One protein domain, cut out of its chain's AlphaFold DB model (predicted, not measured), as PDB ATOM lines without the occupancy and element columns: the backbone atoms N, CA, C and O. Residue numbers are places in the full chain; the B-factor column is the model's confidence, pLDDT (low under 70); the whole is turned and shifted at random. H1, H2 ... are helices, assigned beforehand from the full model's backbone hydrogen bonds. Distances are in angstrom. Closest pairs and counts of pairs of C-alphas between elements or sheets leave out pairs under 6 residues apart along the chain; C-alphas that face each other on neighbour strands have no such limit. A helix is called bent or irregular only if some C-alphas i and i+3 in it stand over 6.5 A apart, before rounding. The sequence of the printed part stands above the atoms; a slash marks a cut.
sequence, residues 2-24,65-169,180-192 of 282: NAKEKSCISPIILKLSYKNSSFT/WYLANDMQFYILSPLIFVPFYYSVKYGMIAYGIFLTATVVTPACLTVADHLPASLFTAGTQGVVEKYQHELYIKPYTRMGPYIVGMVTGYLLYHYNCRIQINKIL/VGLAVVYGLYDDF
ATOM      1  N   ASN A   2       7.586   3.942 -33.727       25.72
ATOM      2  CA  ASN A   2       6.368   3.654 -32.972       25.72
ATOM      3  C   ASN A   2       5.939   4.836 -32.092       25.72
ATOM      4  O   ASN A   2       6.503   5.047 -31.016       25.72
ATOM      5  N   ALA A   3       4.897   5.553 -32.510       32.09
ATOM      6  CA  ALA A   3       4.110   6.403 -31.628       32.09
ATOM      7  C   ALA A   3       3.269   5.497 -30.716       32.09
ATOM      8  O   ALA A   3       2.092   5.250 -30.961       32.09
ATOM      9  N   LYS A   4       3.901   4.932 -29.677       34.91
ATOM     10  CA  LYS A   4       3.161   4.379 -28.541       34.91
ATOM     11  C   LYS A   4       2.330   5.520 -27.974       34.91
ATOM     12  O   LYS A   4       2.882   6.493 -27.469       34.91
ATOM     13  N   GLU A   5       1.026   5.372 -28.107       44.66
ATOM     14  CA  GLU A   5      -0.044   6.168 -27.534       44.66
ATOM     15  C   GLU A   5       0.216   6.411 -26.035       44.66
ATOM     16  O   GLU A   5      -0.157   5.625 -25.166       44.66
ATOM     17  N   LYS A   6       0.936   7.492 -25.710       41.69
ATOM     18  CA  LYS A   6       1.163   7.947 -24.332       41.69
ATOM     19  C   LYS A   6      -0.057   8.739 -23.877       41.69
ATOM     20  O   LYS A   6       0.013   9.941 -23.639       41.69
ATOM     21  N   SER A   7      -1.204   8.070 -23.797       43.22
ATOM     22  CA  SER A   7      -2.406   8.691 -23.257       43.22
ATOM     23  C   SER A   7      -2.346   8.679 -21.734       43.22
ATOM     24  O   SER A   7      -2.815   7.767 -21.063       43.22
ATOM     25  N   CYS A   8      -1.774   9.748 -21.195       41.84
ATOM     26  CA  CYS A   8      -1.902  10.178 -19.805       41.84
ATOM     27  C   CYS A   8      -3.357  10.401 -19.347       41.84
ATOM     28  O   CYS A   8      -3.634  10.552 -18.162       41.84
ATOM     29  N   ILE A   9      -4.269  10.472 -20.317       47.72
ATOM     30  CA  ILE A   9      -5.664  10.888 -20.184       47.72
ATOM     31  C   ILE A   9      -6.633   9.692 -20.398       47.72
ATOM     32  O   ILE A   9      -7.845   9.809 -20.198       47.72
ATOM     33  N   SER A  10      -6.136   8.506 -20.769       45.16
ATOM     34  CA  SER A  10      -6.983   7.329 -21.026       45.16
ATOM     35  C   SER A  10      -7.290   6.582 -19.725       45.16
ATOM     36  O   SER A  10      -6.372   6.410 -18.927       45.16
ATOM     37  N   PRO A  11      -8.521   6.100 -19.452       39.34
ATOM     38  CA  PRO A  11      -9.696   5.959 -20.304       39.34
ATOM     39  C   PRO A  11     -10.931   6.681 -19.735       39.34
ATOM     40  O   PRO A  11     -12.033   6.320 -20.104       39.34
ATOM     41  N   ILE A  12     -10.817   7.659 -18.826       40.41
ATOM     42  CA  ILE A  12     -12.002   8.361 -18.283       40.41
ATOM     43  C   ILE A  12     -12.497   9.413 -19.271       40.41
ATOM     44  O   ILE A  12     -13.675   9.408 -19.596       40.41
ATOM     45  N   ILE A  13     -11.611  10.237 -19.841       41.47
ATOM     46  CA  ILE A  13     -12.001  11.184 -20.899       41.47
ATOM     47  C   ILE A  13     -12.303  10.447 -22.209       41.47
ATOM     48  O   ILE A  13     -13.154  10.897 -22.957       41.47
ATOM     49  N   LEU A  14     -11.697   9.280 -22.466       34.66
ATOM     50  CA  LEU A  14     -12.033   8.437 -23.626       34.66
ATOM     51  C   LEU A  14     -13.263   7.542 -23.403       34.66
ATOM     52  O   LEU A  14     -14.004   7.331 -24.350       34.66
ATOM     53  N   LYS A  15     -13.567   7.069 -22.186       31.73
ATOM     54  CA  LYS A  15     -14.869   6.445 -21.872       31.73
ATOM     55  C   LYS A  15     -15.965   7.489 -21.782       31.73
ATOM     56  O   LYS A  15     -17.079   7.167 -22.150       31.73
ATOM     57  N   LEU A  16     -15.678   8.722 -21.373       36.12
ATOM     58  CA  LEU A  16     -16.607   9.828 -21.569       36.12
ATOM     59  C   LEU A  16     -16.707  10.136 -23.066       36.12
ATOM     60  O   LEU A  16     -17.791  10.085 -23.584       36.12
ATOM     61  N   SER A  17     -15.643  10.281 -23.843       33.19
ATOM     62  CA  SER A  17     -15.754  10.575 -25.286       33.19
ATOM     63  C   SER A  17     -16.422   9.449 -26.107       33.19
ATOM     64  O   SER A  17     -17.195   9.722 -27.018       33.19
ATOM     65  N   TYR A  18     -16.209   8.175 -25.754       28.61
ATOM     66  CA  TYR A  18     -16.732   7.016 -26.495       28.61
ATOM     67  C   TYR A  18     -18.080   6.500 -25.963       28.61
ATOM     68  O   TYR A  18     -18.913   6.056 -26.746       28.61
ATOM     69  N   LYS A  19     -18.352   6.593 -24.649       31.61
ATOM     70  CA  LYS A  19     -19.693   6.318 -24.078       31.61
ATOM     71  C   LYS A  19     -20.620   7.532 -24.176       31.61
ATOM     72  O   LYS A  19     -21.831   7.393 -24.080       31.61
ATOM     73  N   ASN A  20     -20.044   8.705 -24.414       33.22
ATOM     74  CA  ASN A  20     -20.712   9.955 -24.732       33.22
ATOM     75  C   ASN A  20     -20.380  10.311 -26.192       33.22
ATOM     76  O   ASN A  20     -20.055  11.452 -26.509       33.22
ATOM     77  N   SER A  21     -20.588   9.362 -27.121       31.62
ATOM     78  CA  SER A  21     -20.779   9.691 -28.548       31.62
ATOM     79  C   SER A  21     -22.032  10.562 -28.782       31.62
ATOM     80  O   SER A  21     -22.424  10.808 -29.919       31.62
ATOM     81  N   SER A  22     -22.664  11.022 -27.698       31.34
ATOM     82  CA  SER A  22     -23.657  12.083 -27.638       31.34
ATOM     83  C   SER A  22     -23.065  13.448 -27.238       31.34
ATOM     84  O   SER A  22     -23.816  14.412 -27.177       31.34
ATOM     85  N   PHE A  23     -21.754  13.596 -26.997       29.50
ATOM     86  CA  PHE A  23     -21.099  14.888 -26.702       29.50
ATOM     87  C   PHE A  23     -20.484  15.553 -27.946       29.50
ATOM     88  O   PHE A  23     -20.267  16.761 -27.971       29.50
ATOM     89  N   THR A  24     -20.340  14.809 -29.045       29.00
ATOM     90  CA  THR A  24     -20.230  15.373 -30.404       29.00
ATOM     91  C   THR A  24     -21.552  15.980 -30.902       29.00
ATOM     92  O   THR A  24     -21.602  16.512 -32.009       29.00
ATOM     93  N   TRP A  65     -22.266  36.288 -20.873       72.75
ATOM     94  CA  TRP A  65     -21.026  37.064 -20.730       72.75
ATOM     95  C   TRP A  65     -19.852  36.181 -20.289       72.75
ATOM     96  O   TRP A  65     -18.725  36.386 -20.734       72.75
ATOM     97  N   TYR A  66     -20.114  35.156 -19.471       73.19
ATOM     98  CA  TYR A  66     -19.083  34.221 -19.030       73.19
ATOM     99  C   TYR A  66     -18.639  33.308 -20.179       73.19
ATOM    100  O   TYR A  66     -17.445  33.141 -20.413       73.19
ATOM    101  N   LEU A  67     -19.593  32.804 -20.971       72.88
ATOM    102  CA  LEU A  67     -19.291  32.017 -22.170       72.88
ATOM    103  C   LEU A  67     -18.511  32.839 -23.209       72.88
ATOM    104  O   LEU A  67     -17.587  32.328 -23.838       72.88
ATOM    105  N   ALA A  68     -18.848  34.119 -23.376       74.12
ATOM    106  CA  ALA A  68     -18.112  35.026 -24.250       74.12
ATOM    107  C   ALA A  68     -16.658  35.214 -23.780       74.12
ATOM    108  O   ALA A  68     -15.747  35.183 -24.610       74.12
ATOM    109  N   ASN A  69     -16.428  35.336 -22.468       77.81
ATOM    110  CA  ASN A  69     -15.083  35.400 -21.892       77.81
ATOM    111  C   ASN A  69     -14.274  34.128 -22.200       77.81
ATOM    112  O   ASN A  69     -13.132  34.227 -22.649       77.81
ATOM    113  N   ASP A  70     -14.870  32.942 -22.065       81.94
ATOM    114  CA  ASP A  70     -14.193  31.677 -22.381       81.94
ATOM    115  C   ASP A  70     -13.787  31.582 -23.860       81.94
ATOM    116  O   ASP A  70     -12.676  31.151 -24.181       81.94
ATOM    117  N   MET A  71     -14.642  32.047 -24.777       79.25
ATOM    118  CA  MET A  71     -14.308  32.089 -26.207       79.25
ATOM    119  C   MET A  71     -13.143  33.043 -26.493       79.25
ATOM    120  O   MET A  71     -12.269  32.725 -27.303       79.25
ATOM    121  N   GLN A  72     -13.085  34.188 -25.808       79.31
ATOM    122  CA  GLN A  72     -11.956  35.119 -25.912       79.31
ATOM    123  C   GLN A  72     -10.660  34.473 -25.408       79.31
ATOM    124  O   GLN A  72      -9.624  34.570 -26.068       79.31
ATOM    125  N   PHE A  73     -10.711  33.756 -24.285       84.12
ATOM    126  CA  PHE A  73      -9.553  33.044 -23.743       84.12
ATOM    127  C   PHE A  73      -9.083  31.907 -24.649       84.12
ATOM    128  O   PHE A  73      -7.877  31.692 -24.802       84.12
ATOM    129  N   TYR A  74     -10.012  31.212 -25.305       81.94
ATOM    130  CA  TYR A  74      -9.690  30.199 -26.302       81.94
ATOM    131  C   TYR A  74      -8.957  30.804 -27.505       81.94
ATOM    132  O   TYR A  74      -7.922  30.280 -27.920       81.94
ATOM    133  N   ILE A  75      -9.429  31.946 -28.014       81.56
ATOM    134  CA  ILE A  75      -8.780  32.672 -29.118       81.56
ATOM    135  C   ILE A  75      -7.391  33.187 -28.717       81.56
ATOM    136  O   ILE A  75      -6.484  33.174 -29.545       81.56
ATOM    137  N   LEU A  76      -7.202  33.611 -27.463       82.31
ATOM    138  CA  LEU A  76      -5.907  34.077 -26.947       82.31
ATOM    139  C   LEU A  76      -4.941  32.934 -26.596       82.31
ATOM    140  O   LEU A  76      -3.731  33.155 -26.543       82.31
ATOM    141  N   SER A  77      -5.434  31.709 -26.399       84.94
ATOM    142  CA  SER A  77      -4.616  30.556 -25.997       84.94
ATOM    143  C   SER A  77      -3.395  30.261 -26.892       84.94
ATOM    144  O   SER A  77      -2.345  29.917 -26.336       84.94
ATOM    145  N   PRO A  78      -3.421  30.450 -28.233       84.56
ATOM    146  CA  PRO A  78      -2.244  30.234 -29.071       84.56
ATOM    147  C   PRO A  78      -1.086  31.172 -28.723       84.56
ATOM    148  O   PRO A  78       0.065  30.770 -28.857       84.56
ATOM    149  N   LEU A  79      -1.347  32.381 -28.213       85.25
ATOM    150  CA  LEU A  79      -0.286  33.309 -27.792       85.25
ATOM    151  C   LEU A  79       0.528  32.765 -26.615       85.25
ATOM    152  O   LEU A  79       1.701  33.100 -26.473       85.25
ATOM    153  N   ILE A  80      -0.079  31.910 -25.792       83.62
ATOM    154  CA  ILE A  80       0.593  31.245 -24.677       83.62
ATOM    155  C   ILE A  80       1.242  29.947 -25.168       83.62
ATOM    156  O   ILE A  80       2.403  29.693 -24.854       83.62
ATOM    157  N   PHE A  81       0.550  29.149 -25.990       85.06
ATOM    158  CA  PHE A  81       1.054  27.853 -26.466       85.06
ATOM    159  C   PHE A  81       2.171  27.932 -27.516       85.06
ATOM    160  O   PHE A  81       3.069  27.090 -27.502       85.06
ATOM    161  N   VAL A  82       2.157  28.914 -28.419       86.81
ATOM    162  CA  VAL A  82       3.169  29.036 -29.485       86.81
ATOM    163  C   VAL A  82       4.582  29.226 -28.906       86.81
ATOM    164  O   VAL A  82       5.486  28.499 -29.317       86.81
ATOM    165  N   PRO A  83       4.816  30.088 -27.898       87.81
ATOM    166  CA  PRO A  83       6.105  30.141 -27.208       87.81
ATOM    167  C   PRO A  83       6.529  28.806 -26.573       87.81
ATOM    168  O   PRO A  83       7.702  28.446 -26.668       87.81
ATOM    169  N   PHE A  84       5.590  28.036 -25.997       85.81
ATOM    170  CA  PHE A  84       5.857  26.690 -25.456       85.81
ATOM    171  C   PHE A  84       6.245  25.663 -26.529       85.81
ATOM    172  O   PHE A  84       6.931  24.690 -26.205       85.81
ATOM    173  N   TYR A  85       5.829  25.859 -27.784       84.31
ATOM    174  CA  TYR A  85       6.238  25.009 -28.905       84.31
ATOM    175  C   TYR A  85       7.725  25.188 -29.241       84.31
ATOM    176  O   TYR A  85       8.424  24.204 -29.469       84.31
ATOM    177  N   TYR A  86       8.225  26.428 -29.226       86.56
ATOM    178  CA  TYR A  86       9.630  26.713 -29.536       86.56
ATOM    179  C   TYR A  86      10.573  26.386 -28.378       86.56
ATOM    180  O   TYR A  86      11.631  25.795 -28.588       86.56
ATOM    181  N   SER A  87      10.224  26.773 -27.148       87.44
ATOM    182  CA  SER A  87      10.947  26.318 -25.960       87.44
ATOM    183  C   SER A  87      10.118  26.473 -24.688       87.44
ATOM    184  O   SER A  87       9.368  27.435 -24.517       87.44
ATOM    185  N   VAL A  88      10.335  25.578 -23.719       87.25
ATOM    186  CA  VAL A  88       9.701  25.684 -22.394       87.25
ATOM    187  C   VAL A  88      10.062  27.011 -21.711       87.25
ATOM    188  O   VAL A  88       9.224  27.599 -21.041       87.25
ATOM    189  N   LYS A  89      11.278  27.540 -21.921       89.38
ATOM    190  CA  LYS A  89      11.725  28.806 -21.312       89.38
ATOM    191  C   LYS A  89      10.924  30.004 -21.826       89.38
ATOM    192  O   LYS A  89      10.451  30.799 -21.020       89.38
ATOM    193  N   TYR A  90      10.741  30.116 -23.145       90.19
ATOM    194  CA  TYR A  90       9.957  31.202 -23.743       90.19
ATOM    195  C   TYR A  90       8.475  31.093 -23.369       90.19
ATOM    196  O   TYR A  90       7.853  32.109 -23.066       90.19
ATOM    197  N   GLY A  91       7.941  29.870 -23.292       88.56
ATOM    198  CA  GLY A  91       6.604  29.608 -22.756       88.56
ATOM    199  C   GLY A  91       6.421  30.083 -21.314       88.56
ATOM    200  O   GLY A  91       5.462  30.790 -21.017       88.56
ATOM    201  N   MET A  92       7.372  29.776 -20.427       89.19
ATOM    202  CA  MET A  92       7.319  30.217 -19.028       89.19
ATOM    203  C   MET A  92       7.442  31.741 -18.879       89.19
ATOM    204  O   MET A  92       6.801  32.314 -18.000       89.19
ATOM    205  N   ILE A  93       8.219  32.407 -19.743       92.38
ATOM    206  CA  ILE A  93       8.308  33.877 -19.772       92.38
ATOM    207  C   ILE A  93       6.972  34.485 -20.217       92.38
ATOM    208  O   ILE A  93       6.452  35.363 -19.532       92.38
ATOM    209  N   ALA A  94       6.388  33.995 -21.315       90.62
ATOM    210  CA  ALA A  94       5.088  34.463 -21.798       90.62
ATOM    211  C   ALA A  94       3.990  34.251 -20.742       90.62
ATOM    212  O   ALA A  94       3.242  35.177 -20.434       90.62
ATOM    213  N   TYR A  95       3.953  33.070 -20.120       91.25
ATOM    214  CA  TYR A  95       3.076  32.769 -18.988       91.25
ATOM    215  C   TYR A  95       3.231  33.783 -17.849       91.25
ATOM    216  O   TYR A  95       2.233  34.316 -17.372       91.25
ATOM    217  N   GLY A  96       4.471  34.076 -17.443       91.94
ATOM    218  CA  GLY A  96       4.754  35.039 -16.382       91.94
ATOM    219  C   GLY A  96       4.220  36.435 -16.702       91.94
ATOM    220  O   GLY A  96       3.599  37.045 -15.840       91.94
ATOM    221  N   ILE A  97       4.394  36.907 -17.940       92.12
ATOM    222  CA  ILE A  97       3.906  38.222 -18.392       92.12
ATOM    223  C   ILE A  97       2.376  38.295 -18.350       92.12
ATOM    224  O   ILE A  97       1.813  39.260 -17.836       92.12
ATOM    225  N   PHE A  98       1.684  37.281 -18.876       90.62
ATOM    226  CA  PHE A  98       0.222  37.275 -18.848       90.62
ATOM    227  C   PHE A  98      -0.309  37.156 -17.417       90.62
ATOM    228  O   PHE A  98      -1.243  37.867 -17.054       90.62
ATOM    229  N   LEU A  99       0.304  36.323 -16.573       92.38
ATOM    230  CA  LEU A  99      -0.116  36.171 -15.183       92.38
ATOM    231  C   LEU A  99       0.073  37.470 -14.388       92.38
ATOM    232  O   LEU A  99      -0.844  37.886 -13.681       92.38
ATOM    233  N   THR A 100       1.215  38.152 -14.528       92.25
ATOM    234  CA  THR A 100       1.435  39.437 -13.848       92.25
ATOM    235  C   THR A 100       0.456  40.497 -14.332       92.25
ATOM    236  O   THR A 100      -0.100  41.208 -13.499       92.25
ATOM    237  N   ALA A 101       0.148  40.551 -15.630       91.19
ATOM    238  CA  ALA A 101      -0.887  41.443 -16.150       91.19
ATOM    239  C   ALA A 101      -2.253  41.183 -15.489       91.19
ATOM    240  O   ALA A 101      -2.899  42.126 -15.036       91.19
ATOM    241  N   THR A 102      -2.661  39.916 -15.332       89.81
ATOM    242  CA  THR A 102      -3.945  39.580 -14.681       89.81
ATOM    243  C   THR A 102      -4.018  39.944 -13.201       89.81
ATOM    244  O   THR A 102      -5.115  40.133 -12.688       89.81
ATOM    245  N   VAL A 103      -2.882  40.063 -12.509       90.94
ATOM    246  CA  VAL A 103      -2.835  40.493 -11.101       90.94
ATOM    247  C   VAL A 103      -2.774  42.018 -11.001       90.94
ATOM    248  O   VAL A 103      -3.469  42.615 -10.181       90.94
ATOM    249  N   VAL A 104      -1.975  42.659 -11.854       92.75
ATOM    250  CA  VAL A 104      -1.744  44.108 -11.820       92.75
ATOM    251  C   VAL A 104      -2.975  44.882 -12.280       92.75
ATOM    252  O   VAL A 104      -3.343  45.852 -11.629       92.75
ATOM    253  N   THR A 105      -3.653  44.462 -13.353       89.00
ATOM    254  CA  THR A 105      -4.831  45.179 -13.872       89.00
ATOM    255  C   THR A 105      -5.939  45.364 -12.825       89.00
ATOM    256  O   THR A 105      -6.303  46.514 -12.582       89.00
ATOM    257  N   PRO A 106      -6.468  44.313 -12.163       87.06
ATOM    258  CA  PRO A 106      -7.481  44.501 -11.130       87.06
ATOM    259  C   PRO A 106      -6.932  45.253  -9.912       87.06
ATOM    260  O   PRO A 106      -7.652  46.075  -9.366       87.06
ATOM    261  N   ALA A 107      -5.666  45.060  -9.522       88.31
ATOM    262  CA  ALA A 107      -5.076  45.817  -8.414       88.31
ATOM    263  C   ALA A 107      -5.027  47.330  -8.704       88.31
ATOM    264  O   ALA A 107      -5.425  48.135  -7.865       88.31
ATOM    265  N   CYS A 108      -4.594  47.720  -9.905       89.44
ATOM    266  CA  CYS A 108      -4.573  49.115 -10.335       89.44
ATOM    267  C   CYS A 108      -5.983  49.705 -10.430       89.44
ATOM    268  O   CYS A 108      -6.180  50.829  -9.979       89.44
ATOM    269  N   LEU A 109      -6.952  48.959 -10.972       86.25
ATOM    270  CA  LEU A 109      -8.349  49.399 -11.052       86.25
ATOM    271  C   LEU A 109      -8.942  49.622  -9.656       86.25
ATOM    272  O   LEU A 109      -9.522  50.672  -9.396       86.25
ATOM    273  N   THR A 110      -8.731  48.689  -8.729       85.06
ATOM    274  CA  THR A 110      -9.230  48.809  -7.354       85.06
ATOM    275  C   THR A 110      -8.646  50.025  -6.633       85.06
ATOM    276  O   THR A 110      -9.383  50.737  -5.955       85.06
ATOM    277  N   VAL A 111      -7.347  50.300  -6.806       86.56
ATOM    278  CA  VAL A 111      -6.680  51.463  -6.190       86.56
ATOM    279  C   VAL A 111      -7.106  52.778  -6.844       86.56
ATOM    280  O   VAL A 111      -7.336  53.752  -6.133       86.56
ATOM    281  N   ALA A 112      -7.216  52.821  -8.173       86.31
ATOM    282  CA  ALA A 112      -7.565  54.039  -8.903       86.31
ATOM    283  C   ALA A 112      -9.019  54.464  -8.668       86.31
ATOM    284  O   ALA A 112      -9.299  55.650  -8.513       86.31
ATOM    285  N   ASP A 113      -9.937  53.499  -8.621       81.19
ATOM    286  CA  ASP A 113     -11.371  53.759  -8.520       81.19
ATOM    287  C   ASP A 113     -11.931  53.619  -7.097       81.19
ATOM    288  O   ASP A 113     -13.148  53.735  -6.926       81.19
ATOM    289  N   HIS A 114     -11.070  53.383  -6.097       80.50
ATOM    290  CA  HIS A 114     -11.442  53.106  -4.701       80.50
ATOM    291  C   HIS A 114     -12.553  52.051  -4.587       80.50
ATOM    292  O   HIS A 114     -13.521  52.208  -3.840       80.50
ATOM    293  N   LEU A 115     -12.437  50.984  -5.381       79.81
ATOM    294  CA  LEU A 115     -13.461  49.949  -5.433       79.81
ATOM    295  C   LEU A 115     -13.344  49.024  -4.213       79.81
ATOM    296  O   LEU A 115     -12.236  48.704  -3.779       79.81
ATOM    297  N   PRO A 116     -14.475  48.563  -3.660       76.56
ATOM    298  CA  PRO A 116     -14.464  47.607  -2.565       76.56
ATOM    299  C   PRO A 116     -13.924  46.254  -3.044       76.56
ATOM    300  O   PRO A 116     -14.128  45.850  -4.189       76.56
ATOM    301  N   ALA A 117     -13.267  45.514  -2.149       72.50
ATOM    302  CA  ALA A 117     -12.716  44.196  -2.468       72.50
ATOM    303  C   ALA A 117     -13.795  43.156  -2.822       72.50
ATOM    304  O   ALA A 117     -13.519  42.169  -3.508       72.50
ATOM    305  N   SER A 118     -15.036  43.375  -2.380       73.38
ATOM    306  CA  SER A 118     -16.161  42.490  -2.653       73.38
ATOM    307  C   SER A 118     -17.428  43.279  -2.966       73.38
ATOM    308  O   SER A 118     -17.628  44.389  -2.478       73.38
ATOM    309  N   LEU A 119     -18.334  42.659  -3.723       72.56
ATOM    310  CA  LEU A 119     -19.675  43.199  -3.952       72.56
ATOM    311  C   LEU A 119     -20.432  43.446  -2.635       72.56
ATOM    312  O   LEU A 119     -21.236  44.364  -2.548       72.56
ATOM    313  N   PHE A 120     -20.165  42.643  -1.603       63.25
ATOM    314  CA  PHE A 120     -20.845  42.733  -0.310       63.25
ATOM    315  C   PHE A 120     -20.414  43.942   0.526       63.25
ATOM    316  O   PHE A 120     -21.182  44.391   1.371       63.25
ATOM    317  N   THR A 121     -19.219  44.487   0.282       65.81
ATOM    318  CA  THR A 121     -18.730  45.711   0.937       65.81
ATOM    319  C   THR A 121     -19.063  46.977   0.140       65.81
ATOM    320  O   THR A 121     -18.853  48.090   0.618       65.81
ATOM    321  N   ALA A 122     -19.656  46.838  -1.052       67.25
ATOM    322  CA  ALA A 122     -20.189  47.951  -1.830       67.25
ATOM    323  C   ALA A 122     -21.503  48.458  -1.202       67.25
ATOM    324  O   ALA A 122     -22.598  48.074  -1.599       67.25
ATOM    325  N   GLY A 123     -21.400  49.313  -0.183       62.66
ATOM    326  CA  GLY A 123     -22.550  49.788   0.599       62.66
ATOM    327  C   GLY A 123     -23.525  50.730  -0.130       62.66
ATOM    328  O   GLY A 123     -24.591  51.019   0.406       62.66
ATOM    329  N   THR A 124     -23.199  51.224  -1.330       71.94
ATOM    330  CA  THR A 124     -24.045  52.158  -2.099       71.94
ATOM    331  C   THR A 124     -24.290  51.663  -3.528       71.94
ATOM    332  O   THR A 124     -23.387  51.137  -4.177       71.94
ATOM    333  N   GLN A 125     -25.513  51.854  -4.047       71.31
ATOM    334  CA  GLN A 125     -25.929  51.348  -5.370       71.31
ATOM    335  C   GLN A 125     -25.011  51.808  -6.519       71.31
ATOM    336  O   GLN A 125     -24.675  51.006  -7.383       71.31
ATOM    337  N   GLY A 126     -24.529  53.057  -6.493       74.38
ATOM    338  CA  GLY A 126     -23.604  53.558  -7.521       74.38
ATOM    339  C   GLY A 126     -22.223  52.887  -7.498       74.38
ATOM    340  O   GLY A 126     -21.601  52.710  -8.542       74.38
ATOM    341  N   VAL A 127     -21.746  52.454  -6.325       76.56
ATOM    342  CA  VAL A 127     -20.486  51.699  -6.201       76.56
ATOM    343  C   VAL A 127     -20.678  50.250  -6.651       76.56
ATOM    344  O   VAL A 127     -19.788  49.690  -7.288       76.56
ATOM    345  N   VAL A 128     -21.846  49.658  -6.376       76.25
ATOM    346  CA  VAL A 128     -22.225  48.315  -6.847       76.25
ATOM    347  C   VAL A 128     -22.227  48.251  -8.375       76.25
ATOM    348  O   VAL A 128     -21.603  47.360  -8.949       76.25
ATOM    349  N   GLU A 129     -22.873  49.212  -9.034       76.81
ATOM    350  CA  GLU A 129     -22.942  49.280 -10.498       76.81
ATOM    351  C   GLU A 129     -21.547  49.451 -11.115       76.81
ATOM    352  O   GLU A 129     -21.160  48.695 -12.013       76.81
ATOM    353  N   LYS A 130     -20.740  50.372 -10.564       78.81
ATOM    354  CA  LYS A 130     -19.353  50.579 -10.999       78.81
ATOM    355  C   LYS A 130     -18.510  49.314 -10.815       78.81
ATOM    356  O   LYS A 130     -17.791  48.928 -11.728       78.81
ATOM    357  N   TYR A 131     -18.631  48.618  -9.685       81.56
ATOM    358  CA  TYR A 131     -17.939  47.345  -9.448       81.56
ATOM    359  C   TYR A 131     -18.350  46.270 -10.463       81.56
ATOM    360  O   TYR A 131     -17.498  45.555 -11.005       81.56
ATOM    361  N   GLN A 132     -19.649  46.151 -10.752       76.25
ATOM    362  CA  GLN A 132     -20.151  45.160 -11.699       76.25
ATOM    363  C   GLN A 132     -19.632  45.406 -13.120       76.25
ATOM    364  O   GLN A 132     -19.125  44.474 -13.756       76.25
ATOM    365  N   HIS A 133     -19.694  46.651 -13.594       75.62
ATOM    366  CA  HIS A 133     -19.264  47.015 -14.944       75.62
ATOM    367  C   HIS A 133     -17.740  47.084 -15.113       75.62
ATOM    368  O   HIS A 133     -17.236  46.689 -16.166       75.62
ATOM    369  N   GLU A 134     -16.994  47.538 -14.102       76.25
ATOM    370  CA  GLU A 134     -15.545  47.767 -14.210       76.25
ATOM    371  C   GLU A 134     -14.684  46.572 -13.786       76.25
ATOM    372  O   GLU A 134     -13.591  46.394 -14.324       76.25
ATOM    373  N   LEU A 135     -15.150  45.722 -12.865       78.19
ATOM    374  CA  LEU A 135     -14.348  44.613 -12.327       78.19
ATOM    375  C   LEU A 135     -14.978  43.232 -12.520       78.19
ATOM    376  O   LEU A 135     -14.256  42.277 -12.812       78.19
ATOM    377  N   TYR A 136     -16.293  43.096 -12.341       80.56
ATOM    378  CA  TYR A 136     -16.925  41.773 -12.266       80.56
ATOM    379  C   TYR A 136     -17.166  41.126 -13.635       80.56
ATOM    380  O   TYR A 136     -16.818  39.960 -13.834       80.56
ATOM    381  N   ILE A 137     -17.774  41.869 -14.566       76.25
ATOM    382  CA  ILE A 137     -18.119  41.368 -15.909       76.25
ATOM    383  C   ILE A 137     -16.866  41.300 -16.800       76.25
ATOM    384  O   ILE A 137     -16.793  40.496 -17.734       76.25
ATOM    385  N   LYS A 138     -15.848  42.115 -16.495       80.56
ATOM    386  CA  LYS A 138     -14.603  42.177 -17.264       80.56
ATOM    387  C   LYS A 138     -13.743  40.913 -17.081       80.56
ATOM    388  O   LYS A 138     -13.716  40.312 -16.006       80.56
ATOM    389  N   PRO A 139     -12.971  40.513 -18.109       81.69
ATOM    390  CA  PRO A 139     -12.239  39.244 -18.103       81.69
ATOM    391  C   PRO A 139     -11.005  39.215 -17.183       81.69
ATOM    392  O   PRO A 139     -10.461  38.138 -16.934       81.69
ATOM    393  N   TYR A 140     -10.544  40.365 -16.674       82.88
ATOM    394  CA  TYR A 140      -9.237  40.517 -16.016       82.88
ATOM    395  C   TYR A 140      -9.020  39.554 -14.840       82.88
ATOM    396  O   TYR A 140      -7.976  38.911 -14.751       82.88
ATOM    397  N   THR A 141     -10.026  39.397 -13.976       83.12
ATOM    398  CA  THR A 141      -9.960  38.543 -12.775       83.12
ATOM    399  C   THR A 141     -10.151  37.055 -13.080       83.12
ATOM    400  O   THR A 141      -9.783  36.198 -12.278       83.12
ATOM    401  N   ARG A 142     -10.718  36.724 -14.246       86.06
ATOM    402  CA  ARG A 142     -11.052  35.347 -14.653       86.06
ATOM    403  C   ARG A 142      -9.968  34.703 -15.510       86.06
ATOM    404  O   ARG A 142      -9.832  33.482 -15.514       86.06
ATOM    405  N   MET A 143      -9.173  35.519 -16.193       87.38
ATOM    406  CA  MET A 143      -8.105  35.049 -17.068       87.38
ATOM    407  C   MET A 143      -6.973  34.350 -16.292       87.38
ATOM    408  O   MET A 143      -6.394  33.388 -16.793       87.38
ATOM    409  N   GLY A 144      -6.687  34.769 -15.052       89.38
ATOM    410  CA  GLY A 144      -5.625  34.187 -14.217       89.38
ATOM    411  C   GLY A 144      -5.764  32.667 -14.015       89.38
ATOM    412  O   GLY A 144      -4.884  31.919 -14.452       89.38
ATOM    413  N   PRO A 145      -6.872  32.173 -13.426       90.31
ATOM    414  CA  PRO A 145      -7.126  30.737 -13.269       90.31
ATOM    415  C   PRO A 145      -7.083  29.950 -14.586       90.31
ATOM    416  O   PRO A 145      -6.565  28.831 -14.619       90.31
ATOM    417  N   TYR A 146      -7.575  30.539 -15.682       90.00
ATOM    418  CA  TYR A 146      -7.548  29.922 -17.010       90.00
ATOM    419  C   TYR A 146      -6.107  29.678 -17.492       90.00
ATOM    420  O   TYR A 146      -5.760  28.572 -17.916       90.00
ATOM    421  N   ILE A 147      -5.232  30.680 -17.356       89.81
ATOM    422  CA  ILE A 147      -3.814  30.585 -17.730       89.81
ATOM    423  C   ILE A 147      -3.075  29.541 -16.874       89.81
ATOM    424  O   ILE A 147      -2.317  28.728 -17.413       89.81
ATOM    425  N   VAL A 148      -3.326  29.512 -15.560       91.94
ATOM    426  CA  VAL A 148      -2.743  28.513 -14.638       91.94
ATOM    427  C   VAL A 148      -3.148  27.091 -15.037       91.94
ATOM    428  O   VAL A 148      -2.306  26.187 -15.067       91.94
ATOM    429  N   GLY A 149      -4.423  26.889 -15.384       90.19
ATOM    430  CA  GLY A 149      -4.943  25.606 -15.853       90.19
ATOM    431  C   GLY A 149      -4.280  25.136 -17.150       90.19
ATOM    432  O   GLY A 149      -3.837  23.988 -17.227       90.19
ATOM    433  N   MET A 150      -4.127  26.024 -18.139       86.44
ATOM    434  CA  MET A 150      -3.463  25.696 -19.409       86.44
ATOM    435  C   MET A 150      -2.012  25.246 -19.215       86.44
ATOM    436  O   MET A 150      -1.609  24.213 -19.757       86.44
ATOM    437  N   VAL A 151      -1.226  25.984 -18.426       89.44
ATOM    438  CA  VAL A 151       0.184  25.631 -18.187       89.44
ATOM    439  C   VAL A 151       0.301  24.344 -17.384       89.44
ATOM    440  O   VAL A 151       1.131  23.494 -17.708       89.44
ATOM    441  N   THR A 152      -0.572  24.137 -16.399       88.69
ATOM    442  CA  THR A 152      -0.620  22.880 -15.642       88.69
ATOM    443  C   THR A 152      -0.939  21.698 -16.564       88.69
ATOM    444  O   THR A 152      -0.267  20.668 -16.494       88.69
ATOM    445  N   GLY A 153      -1.888  21.857 -17.493       87.25
ATOM    446  CA  GLY A 153      -2.190  20.862 -18.526       87.25
ATOM    447  C   GLY A 153      -0.991  20.547 -19.427       87.25
ATOM    448  O   GLY A 153      -0.680  19.375 -19.655       87.25
ATOM    449  N   TYR A 154      -0.264  21.572 -19.883       85.88
ATOM    450  CA  TYR A 154       0.958  21.401 -20.678       85.88
ATOM    451  C   TYR A 154       2.055  20.649 -19.913       85.88
ATOM    452  O   TYR A 154       2.664  19.724 -20.454       85.88
ATOM    453  N   LEU A 155       2.296  21.002 -18.646       86.38
ATOM    454  CA  LEU A 155       3.302  20.339 -17.811       86.38
ATOM    455  C   LEU A 155       2.952  18.862 -17.591       86.38
ATOM    456  O   LEU A 155       3.815  17.998 -17.738       86.38
ATOM    457  N   LEU A 156       1.686  18.546 -17.309       86.94
ATOM    458  CA  LEU A 156       1.235  17.158 -17.169       86.94
ATOM    459  C   LEU A 156       1.455  16.350 -18.455       86.94
ATOM    460  O   LEU A 156       1.936  15.215 -18.383       86.94
ATOM    461  N   TYR A 157       1.167  16.945 -19.616       85.25
ATOM    462  CA  TYR A 157       1.431  16.337 -20.920       85.25
ATOM    463  C   TYR A 157       2.933  16.102 -21.153       85.25
ATOM    464  O   TYR A 157       3.340  14.989 -21.488       85.25
ATOM    465  N   HIS A 158       3.775  17.111 -20.911       83.75
ATOM    466  CA  HIS A 158       5.220  17.035 -21.145       83.75
ATOM    467  C   HIS A 158       5.909  15.990 -20.251       83.75
ATOM    468  O   HIS A 158       6.741  15.207 -20.716       83.75
ATOM    469  N   TYR A 159       5.522  15.921 -18.974       83.19
ATOM    470  CA  TYR A 159       6.109  15.004 -17.992       83.19
ATOM    471  C   TYR A 159       5.439  13.621 -17.946       83.19
ATOM    472  O   TYR A 159       5.710  12.836 -17.033       83.19
ATOM    473  N   ASN A 160       4.581  13.282 -18.917       81.00
ATOM    474  CA  ASN A 160       3.827  12.019 -18.947       81.00
ATOM    475  C   ASN A 160       3.130  11.715 -17.605       81.00
ATOM    476  O   ASN A 160       3.122  10.567 -17.155       81.00
ATOM    477  N   CYS A 161       2.587  12.745 -16.947       79.38
ATOM    478  CA  CYS A 161       1.885  12.668 -15.658       79.38
ATOM    479  C   CYS A 161       2.689  12.055 -14.505       79.38
ATOM    480  O   CYS A 161       2.126  11.709 -13.470       79.38
ATOM    481  N   ARG A 162       4.011  11.926 -14.651       78.94
ATOM    482  CA  ARG A 162       4.905  11.401 -13.612       78.94
ATOM    483  C   ARG A 162       5.668  12.533 -12.938       78.94
ATOM    484  O   ARG A 162       6.893  12.517 -12.876       78.94
ATOM    485  N   ILE A 163       4.938  13.523 -12.433       82.25
ATOM    486  CA  ILE A 163       5.525  14.611 -11.646       82.25
ATOM    487  C   ILE A 163       5.697  14.110 -10.210       82.25
ATOM    488  O   ILE A 163       4.735  14.011  -9.452       82.25
ATOM    489  N   GLN A 164       6.926  13.760  -9.836       82.56
ATOM    490  CA  GLN A 164       7.262  13.407  -8.458       82.56
ATOM    491  C   GLN A 164       7.654  14.675  -7.695       82.56
ATOM    492  O   GLN A 164       8.781  15.151  -7.792       82.56
ATOM    493  N   ILE A 165       6.700  15.246  -6.961       86.00
ATOM    494  CA  ILE A 165       6.935  16.427  -6.125       86.00
ATOM    495  C   ILE A 165       7.602  15.983  -4.820       86.00
ATOM    496  O   ILE A 165       7.113  15.084  -4.132       86.00
ATOM    497  N   ASN A 166       8.709  16.629  -4.454       91.81
ATOM    498  CA  ASN A 166       9.370  16.399  -3.170       91.81
ATOM    499  C   ASN A 166       8.394  16.647  -2.013       91.81
ATOM    500  O   ASN A 166       7.714  17.670  -1.990       91.81
ATOM    501  N   LYS A 167       8.369  15.760  -1.009       92.88
ATOM    502  CA  LYS A 167       7.447  15.876   0.140       92.88
ATOM    503  C   LYS A 167       7.554  17.227   0.856       92.88
ATOM    504  O   LYS A 167       6.533  17.787   1.233       92.88
ATOM    505  N   ILE A 168       8.772  17.763   0.982       93.62
ATOM    506  CA  ILE A 168       9.033  19.082   1.582       93.62
ATOM    507  C   ILE A 168       8.422  20.198   0.728       93.62
ATOM    508  O   ILE A 168       7.744  21.071   1.258       93.62
ATOM    509  N   LEU A 169       8.609  20.144  -0.594       92.06
ATOM    510  CA  LEU A 169       8.044  21.133  -1.514       92.06
ATOM    511  C   LEU A 169       6.513  21.068  -1.536       92.06
ATOM    512  O   LEU A 169       5.856  22.102  -1.554       92.06
ATOM    513  N   VAL A 180      -2.466  31.777   2.165       91.06
ATOM    514  CA  VAL A 180      -3.111  32.677   1.195       91.06
ATOM    515  C   VAL A 180      -4.632  32.575   1.292       91.06
ATOM    516  O   VAL A 180      -5.305  33.600   1.318       91.06
ATOM    517  N   GLY A 181      -5.186  31.365   1.401       87.56
ATOM    518  CA  GLY A 181      -6.626  31.169   1.577       87.56
ATOM    519  C   GLY A 181      -7.161  31.848   2.840       87.56
ATOM    520  O   GLY A 181      -8.156  32.565   2.779       87.56
ATOM    521  N   LEU A 182      -6.467  31.688   3.970       88.44
ATOM    522  CA  LEU A 182      -6.816  32.360   5.224       88.44
ATOM    523  C   LEU A 182      -6.664  33.881   5.116       88.44
ATOM    524  O   LEU A 182      -7.534  34.597   5.597       88.44
ATOM    525  N   ALA A 183      -5.618  34.378   4.454       87.38
ATOM    526  CA  ALA A 183      -5.425  35.811   4.241       87.38
ATOM    527  C   ALA A 183      -6.540  36.429   3.386       87.38
ATOM    528  O   ALA A 183      -6.978  37.533   3.676       87.38
ATOM    529  N   VAL A 184      -7.048  35.722   2.373       83.31
ATOM    530  CA  VAL A 184      -8.181  36.204   1.563       83.31
ATOM    531  C   VAL A 184      -9.482  36.236   2.374       83.31
ATOM    532  O   VAL A 184     -10.266  37.168   2.224       83.31
ATOM    533  N   VAL A 185      -9.716  35.246   3.242       80.12
ATOM    534  CA  VAL A 185     -10.939  35.173   4.064       80.12
ATOM    535  C   VAL A 185     -10.911  36.174   5.221       80.12
ATOM    536  O   VAL A 185     -11.887  36.886   5.436       80.12
ATOM    537  N   TYR A 186      -9.808  36.232   5.970       79.19
ATOM    538  CA  TYR A 186      -9.681  37.054   7.177       79.19
ATOM    539  C   TYR A 186      -9.072  38.435   6.922       79.19
ATOM    540  O   TYR A 186      -9.203  39.309   7.768       79.19
ATOM    541  N   GLY A 187      -8.442  38.673   5.771       77.69
ATOM    542  CA  GLY A 187      -7.897  39.991   5.423       77.69
ATOM    543  C   GLY A 187      -8.969  41.062   5.215       77.69
ATOM    544  O   GLY A 187      -8.654  42.241   5.252       77.69
ATOM    545  N   LEU A 188     -10.226  40.650   5.035       71.69
ATOM    546  CA  LEU A 188     -11.390  41.533   4.949       71.69
ATOM    547  C   LEU A 188     -12.155  41.626   6.277       71.69
ATOM    548  O   LEU A 188     -13.228  42.210   6.312       71.69
ATOM    549  N   TYR A 189     -11.654  41.020   7.360       69.38
ATOM    550  CA  TYR A 189     -12.378  40.943   8.632       69.38
ATOM    551  C   TYR A 189     -12.707  42.329   9.206       69.38
ATOM    552  O   TYR A 189     -13.834  42.537   9.655       69.38
ATOM    553  N   ASP A 190     -11.771  43.276   9.105       66.25
ATOM    554  CA  ASP A 190     -11.943  44.646   9.605       66.25
ATOM    555  C   ASP A 190     -13.031  45.412   8.823       66.25
ATOM    556  O   ASP A 190     -13.779  46.198   9.402       66.25
ATOM    557  N   ASP A 191     -13.214  45.118   7.528       62.78
ATOM    558  CA  ASP A 191     -14.279  45.717   6.701       62.78
ATOM    559  C   ASP A 191     -15.686  45.236   7.106       62.78
ATOM    560  O   ASP A 191     -16.693  45.840   6.726       62.78
ATOM    561  N   PHE A 192     -15.781  44.143   7.872       62.84
ATOM    562  CA  PHE A 192     -17.045  43.605   8.377       62.84
ATOM    563  C   PHE A 192     -17.369  44.067   9.807       62.84
ATOM    564  O   PHE A 192     -18.380  43.630  10.366       62.84
TER     565      PHE A 192
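What this domain is: This is residues 2 to 24, 65 to 169 and 180 to 192 of the 282 residues of an uncharacterized protein of Pomacea canaliculata (UniProt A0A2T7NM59). Look for a loose body of helices in which H3, the longest by residues, and H5 lie side by side and run opposite ways; the arm H2b of the bent helix H2 folds against one end of H3, while H4 lies near the other end of H3 and leads into H5. H1 and H6 stick out from this body, as parts of the free-standing residues 10 to 24 and 180 to 187. You have 141 printed residues with six named helices in the order H1 to H6 and no named strand, so the class is all helix. The whole is loose, with a radius of gyration of the C-alphas of 19.9 A, and only just elongated, spanning 64 by 43 by 30 A.

How they stand to each other: Start with H1, residues 12 to 19, which touches no helix. H2, residues 65 to 86, was assigned as one helix by its hydrogen bonds but is bent: C-alphas 75 and 78 are 7.0 A apart, and arms H2a, residues 65 to 75, and H2b, residues 78 to 86, stand at a shallow tilt of 28 degrees. Go on to H3, residues 88 to 113; its residues 90 to 95 touch H2b in a helical hairpin, the closest C-alphas, of Phe 84 and Gly 91, being 4.0 A apart. H4, residues 125 to 136, is close to H3 but not clearly touching, with C-alphas of Pro 106 and Leu 135 closest at 7.0 A. H5, residues 140 to 158, touches residues 95 to 106 of H3 at a shallow tilt of 16 degrees, opposite ways; C-alphas of Thr 102 and Tyr 140 are closest, at 5.5 A. H2a is close to H5 but not clearly touching, with C-alphas of Phe 73 and Met 143 closest at 7.1 A. H6, residues 180 to 186, touches no helix. In H1, H2a, H4 and H6 every O i to N i+4 pair is within hydrogen-bond range; the counts are 3 of 5 in H2b, 21 of 22 in H3 and 12 of 15 in H5.

Where its parts are: Find C-alpha 12 at (-12.002, 8.361, -18.283), where H1 begins. From C-alpha 88 at (9.701, 25.684, -22.394), H3 runs 37.7 A to residue 113. H5 covers 28.0 A, and H6 ends at C-alpha 186, (-9.681, 37.054, 7.177).

The domain as a whole: The C-alphas farthest apart, of Asn 2 and Thr 124, are 65.0 A apart. Residues 25 to 64 and 170 to 179 are not printed; the gaps between C-alphas are 23.8 A and 16.3 A. The link from H3 to H4 is long. Confidence is under 70 at residues 2 to 24, 120 to 123 and 189 to 192.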